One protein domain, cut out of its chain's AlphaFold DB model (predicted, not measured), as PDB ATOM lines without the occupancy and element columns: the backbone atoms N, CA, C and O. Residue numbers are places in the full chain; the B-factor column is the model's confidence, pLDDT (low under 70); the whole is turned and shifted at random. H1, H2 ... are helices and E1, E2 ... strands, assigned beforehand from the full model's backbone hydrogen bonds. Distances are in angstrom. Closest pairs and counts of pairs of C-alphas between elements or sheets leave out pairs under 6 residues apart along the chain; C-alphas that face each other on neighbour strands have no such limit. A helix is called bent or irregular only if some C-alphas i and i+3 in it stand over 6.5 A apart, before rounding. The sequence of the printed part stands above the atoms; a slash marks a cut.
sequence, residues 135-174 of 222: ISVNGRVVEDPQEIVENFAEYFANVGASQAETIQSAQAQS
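What this domain is: This is residues 135 to 174 of the 222 residues of an uncharacterized protein of Capitella teleta (UniProt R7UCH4). One long bent helix, H1, makes the long axis, and a small two-stranded hairpin, E1 and E2, folds back beside its first arm, H1a, near residues 145 to 155, with few close C-alphas between them. Residues 156 to 174, of which 156 to 171 belong to H1, stick out free of the rest. The printed part has 40 residues, with two named strands and one named helix in the order E1, E2, H1; the sheet order is E1 - E2, antiparallel, and the class is mostly helix. The whole is only just extended, close to loose, with a radius of gyration of the C-alphas of 13.8 A and spans of 43 by 19 by 7 A.

Where its parts are: E1 is residues 135 to 137, 6.4 A long, beginning at C-alpha 135 at (-29.328, 44.186, 37.640). E2 is residues 140 to 142, 6.2 A long. H1 is residues 145 to 171, assigned as one helix by its hydrogen bonds but bent: C-alphas 157 and 160 are 7.2 A apart. Its arm H1a, residues 145 to 157, is 18.3 A long; its arm H1b, residues 160 to 171, is 16.4 A long and ends at C-alpha 171 at (-31.867, 13.231, 29.451).

How they stand to each other: E1 and E2 form an antiparallel hairpin, with 142 degrees between their directions. N 135 and O 142 are within hydrogen-bond range at 2.9 A, as are N 140 and O 137 at 2.9 A. The closest C-alphas of E1 and H1a are those of Ile 135 and Ile 148, 6.9 A apart. Those of E2 and H1a are Val 142 and Ile 148, 6.6 A apart. H1a and H1b stand at a steep tilt of 45 degrees. H1b is apart from E1 and E2. In H1a and H1b every O i to N i+4 pair is within hydrogen-bond range.

The domain as a whole: The two C-alphas farthest apart, those of Asp 144 and Ser 174, are 42.9 A apart. The printed part has no cut, and the links E1 to E2 and E2 to H1 are tight. The mean pLDDT of the printed part is 85.7, and residues 170 to 174 are under 70.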
ATOM      1  N   ILE A 135     -28.962  45.499  38.183       91.56
ATOM      2  CA  ILE A 135     -29.328  44.186  37.640       91.56
ATOM      3  C   ILE A 135     -30.376  43.531  38.548       91.56
ATOM      4  O   ILE A 135     -30.457  43.847  39.731       91.56
ATOM      5  N   SER A 136     -31.189  42.627  37.999       91.31
ATOM      6  CA  SER A 136     -32.117  41.806  38.785       91.31
ATOM      7  C   SER A 136     -31.580  40.383  38.853       91.31
ATOM      8  O   SER A 136     -31.463  39.727  37.817       91.31
ATOM      9  N   VAL A 137     -31.245  39.921  40.056       87.12
ATOM     10  CA  VAL A 137     -30.776  38.554  40.315       87.12
ATOM     11  C   VAL A 137     -31.757  37.908  41.281       87.12
ATOM     12  O   VAL A 137     -31.979  38.417  42.377       87.12
ATOM     13  N   ASN A 138     -32.392  36.809  40.867       84.31
ATOM     14  CA  ASN A 138     -33.354  36.055  41.685       84.31
ATOM     15  C   ASN A 138     -34.486  36.918  42.287       84.31
ATOM     16  O   ASN A 138     -34.935  36.689  43.406       84.31
ATOM     17  N   GLY A 139     -34.937  37.942  41.551       84.81
ATOM     18  CA  GLY A 139     -35.986  38.867  41.995       84.81
ATOM     19  C   GLY A 139     -35.509  39.997  42.916       84.81
ATOM     20  O   GLY A 139     -36.312  40.864  43.260       84.81
ATOM     21  N   ARG A 140     -34.220  40.039  43.281       89.62
ATOM     22  CA  ARG A 140     -33.600  41.148  44.014       89.62
ATOM     23  C   ARG A 140     -32.950  42.122  43.036       89.62
ATOM     24  O   ARG A 140     -32.178  41.719  42.168       89.62
ATOM     25  N   VAL A 141     -33.246  43.409  43.201       92.12
ATOM     26  CA  VAL A 141     -32.565  44.483  42.471       92.12
ATOM     27  C   VAL A 141     -31.252  44.793  43.180       92.12
ATOM     28  O   VAL A 141     -31.245  45.092  44.373       92.12
ATOM     29  N   VAL A 142     -30.154  44.690  42.440       90.69
ATOM     30  CA  VAL A 142     -28.796  44.986  42.897       90.69
ATOM     31  C   VAL A 142     -28.316  46.233  42.166       90.69
ATOM     32  O   VAL A 142     -28.287  46.252  40.935       90.69
ATOM     33  N   GLU A 143     -27.954  47.264  42.926       92.56
ATOM     34  CA  GLU A 143     -27.478  48.558  42.411       92.56
ATOM     35  C   GLU A 143     -25.990  48.802  42.714       92.56
ATOM     36  O   GLU A 143     -25.361  49.645  42.072       92.56
ATOM     37  N   ASP A 144     -25.417  48.068  43.674       91.69
ATOM     38  CA  ASP A 144     -24.019  48.228  44.067       91.69
ATOM     39  C   ASP A 144     -23.068  47.706  42.971       91.69
ATOM     40  O   ASP A 144     -23.169  46.542  42.577       91.69
ATOM     41  N   PRO A 145     -22.125  48.522  42.458       89.25
ATOM     42  CA  PRO A 145     -21.237  48.114  41.373       89.25
ATOM     43  C   PRO A 145     -20.362  46.902  41.692       89.25
ATOM     44  O   PRO A 145     -20.056  46.134  40.779       89.25
ATOM     45  N   GLN A 146     -19.937  46.735  42.946       91.06
ATOM     46  CA  GLN A 146     -19.095  45.607  43.329       91.06
ATOM     47  C   GLN A 146     -19.925  44.321  43.380       91.06
ATOM     48  O   GLN A 146     -19.554  43.335  42.742       91.06
ATOM     49  N   GLU A 147     -21.102  44.377  44.007       92.06
ATOM     50  CA  GLU A 147     -22.066  43.272  44.019       92.06
ATOM     51  C   GLU A 147     -22.492  42.885  42.586       92.06
ATOM     52  O   GLU A 147     -22.582  41.701  42.263       92.06
ATOM     53  N   ILE A 148     -22.678  43.853  41.676       92.38
ATOM     54  CA  ILE A 148     -22.953  43.594  40.248       92.38
ATOM     55  C   ILE A 148     -21.830  42.767  39.607       92.38
ATOM     56  O   ILE A 148     -22.109  41.791  38.908       92.38
ATOM     57  N   VAL A 149     -20.569  43.157  39.814       91.00
ATOM     58  CA  VAL A 149     -19.406  42.465  39.227       91.00
ATOM     59  C   VAL A 149     -19.272  41.051  39.783       91.00
ATOM     60  O   VAL A 149     -19.039  40.121  39.010       91.00
ATOM     61  N   GLU A 150     -19.461  40.880  41.089       94.44
ATOM     62  CA  GLU A 150     -19.424  39.573  41.750       94.44
ATOM     63  C   GLU A 150     -20.523  38.646  41.211       94.44
ATOM     64  O   GLU A 150     -20.221  37.532  40.779       94.44
ATOM     65  N   ASN A 151     -21.763  39.136  41.090       92.31
ATOM     66  CA  ASN A 151     -22.868  38.376  40.494       92.31
ATOM     67  C   ASN A 151     -22.594  37.987  39.030       92.31
ATOM     68  O   ASN A 151     -22.929  36.880  38.607       92.31
ATOM     69  N   PHE A 152     -21.973  38.869  38.237       91.94
ATOM     70  CA  PHE A 152     -21.577  38.541  36.864       91.94
ATOM     71  C   PHE A 152     -20.505  37.451  36.815       91.94
ATOM     72  O   PHE A 152     -20.601  36.537  35.990       91.94
ATOM     73  N   ALA A 153     -19.488  37.554  37.671       92.94
ATOM     74  CA  ALA A 153     -18.414  36.573  37.750       92.94
ATOM     75  C   ALA A 153     -18.960  35.197  38.149       92.94
ATOM     76  O   ALA A 153     -18.668  34.207  37.478       92.94
ATOM     77  N   GLU A 154     -19.806  35.145  39.179       93.88
ATOM     78  CA  GLU A 154     -20.447  33.916  39.643       93.88
ATOM     79  C   GLU A 154     -21.365  33.310  38.573       93.88
ATOM     80  O   GLU A 154     -21.279  32.112  38.286       93.88
ATOM     81  N   TYR A 155     -22.194  34.129  37.919       92.19
ATOM     82  CA  TYR A 155     -23.081  33.666  36.855       92.19
ATOM     83  C   TYR A 155     -22.299  33.030  35.704       92.19
ATOM     84  O   TYR A 155     -22.560  31.884  35.343       92.19
ATOM     85  N   PHE A 156     -21.321  33.736  35.128       93.00
ATOM     86  CA  PHE A 156     -20.599  33.230  33.958       93.00
ATOM     87  C   PHE A 156     -19.620  32.095  34.282       93.00
ATOM     88  O   PHE A 156     -19.343  31.286  33.397       93.00
ATOM     89  N   ALA A 157     -19.143  31.986  35.526       93.94
ATOM     90  CA  ALA A 157     -18.379  30.821  35.973       93.94
ATOM     91  C   ALA A 157     -19.251  29.555  36.044       93.94
ATOM     92  O   ALA A 157     -18.799  28.473  35.669       93.94
ATOM     93  N   ASN A 158     -20.510  29.693  36.475       92.44
ATOM     94  CA  ASN A 158     -21.374  28.554  36.794       92.44
ATOM     95  C   ASN A 158     -22.439  28.242  35.731       92.44
ATOM     96  O   ASN A 158     -23.015  27.157  35.756       92.44
ATOM     97  N   VAL A 159     -22.703  29.143  34.775       90.75
ATOM     98  CA  VAL A 159     -23.760  28.967  33.759       90.75
ATOM     99  C   VAL A 159     -23.569  27.705  32.915       90.75
ATOM    100  O   VAL A 159     -24.542  27.054  32.553       90.75
ATOM    101  N   GLY A 160     -22.321  27.324  32.628       87.75
ATOM    102  CA  GLY A 160     -22.031  26.095  31.891       87.75
ATOM    103  C   GLY A 160     -22.379  24.841  32.694       87.75
ATOM    104  O   GLY A 160     -23.027  23.937  32.171       87.75
ATOM    105  N   ALA A 161     -21.989  24.804  33.971       88.94
ATOM    106  CA  ALA A 161     -22.263  23.676  34.858       88.94
ATOM    107  C   ALA A 161     -23.767  23.528  35.133       88.94
ATOM    108  O   ALA A 161     -24.314  22.443  34.956       88.94
ATOM    109  N   SER A 162     -24.462  24.625  35.450       84.44
ATOM    110  CA  SER A 162     -25.904  24.600  35.731       84.44
ATOM    111  C   SER A 162     -26.743  24.203  34.510       84.44
ATOM    112  O   SER A 162     -27.721  23.460  34.633       84.44
ATOM    113  N   GLN A 163     -26.347  24.635  33.306       85.00
ATOM    114  CA  GLN A 163     -26.986  24.181  32.068       85.00
ATOM    115  C   GLN A 163     -26.710  22.702  31.795       85.00
ATOM    116  O   GLN A 163     -27.630  21.982  31.407       85.00
ATOM    117  N   ALA A 164     -25.482  22.228  32.022       85.38
ATOM    118  CA  ALA A 164     -25.139  20.820  31.845       85.38
ATOM    119  C   ALA A 164     -25.934  19.913  32.798       85.38
ATOM    120  O   ALA A 164     -26.483  18.907  32.351       85.38
ATOM    121  N   GLU A 165     -26.069  20.292  34.069       85.69
ATOM    122  CA  GLU A 165     -26.892  19.577  35.056       85.69
ATOM    123  C   GLU A 165     -28.371  19.537  34.646       85.69
ATOM    124  O   GLU A 165     -29.009  18.483  34.696       85.69
ATOM    125  N   THR A 166     -28.908  20.659  34.153       84.00
ATOM    126  CA  THR A 166     -30.289  20.729  33.647       84.00
ATOM    127  C   THR A 166     -30.490  19.779  32.464       84.00
ATOM    128  O   THR A 166     -31.455  19.013  32.439       84.00
ATOM    129  N   ILE A 167     -29.560  19.767  31.504       80.81
ATOM    130  CA  ILE A 167     -29.619  18.881  30.334       80.81
ATOM    131  C   ILE A 167     -29.523  17.409  30.753       80.81
ATOM    132  O   ILE A 167     -30.316  16.598  30.284       80.81
ATOM    133  N   GLN A 168     -28.611  17.061  31.664       77.25
ATOM    134  CA  GLN A 168     -28.469  15.690  32.172       77.25
ATOM    135  C   GLN A 168     -29.738  15.218  32.896       77.25
ATOM    136  O   GLN A 168     -30.186  14.090  32.688       77.25
ATOM    137  N   SER A 169     -30.366  16.089  33.692       71.00
ATOM    138  CA  SER A 169     -31.633  15.776  34.363       71.00
ATOM    139  C   SER A 169     -32.801  15.584  33.383       71.00
ATOM    140  O   SER A 169     -33.660  14.735  33.613       71.00
ATOM    141  N   ALA A 170     -32.801  16.298  32.251       65.31
ATOM    142  CA  ALA A 170     -33.778  16.116  31.177       65.31
ATOM    143  C   ALA A 170     -33.518  14.836  30.359       65.31
ATOM    144  O   ALA A 170     -34.455  14.133  29.987       65.31
ATOM    145  N   GLN A 171     -32.251  14.483  30.117       63.25
ATOM    146  CA  GLN A 171     -31.867  13.231  29.451       63.25
ATOM    147  C   GLN A 171     -32.187  11.989  30.293       63.25
ATOM    148  O   GLN A 171     -32.439  10.925  29.741       63.25
ATOM    149  N   ALA A 172     -32.265  12.114  31.621       62.22
ATOM    150  CA  ALA A 172     -32.768  11.036  32.473       62.22
ATOM    151  C   ALA A 172     -34.262  10.712  32.229       62.22
ATOM    152  O   ALA A 172     -34.732   9.666  32.675       62.22
ATOM    153  N   GLN A 173     -35.006  11.578  31.522       62.75
ATOM    154  CA  GLN A 173     -36.434  11.410  31.212       62.75
ATOM    155  C   GLN A 173     -36.718  10.947  29.772       62.75
ATOM    156  O   GLN A 173     -37.828  10.493  29.501       62.75
ATOM    157  N   SER A 174     -35.747  11.025  28.854       63.81
ATOM    158  CA  SER A 174     -35.864  10.530  27.474       63.81
ATOM    159  C   SER A 174     -34.636   9.690  27.148       63.81
ATOM    160  O   SER A 174     -33.514  10.190  27.068       63.81
TER     161      SER A 174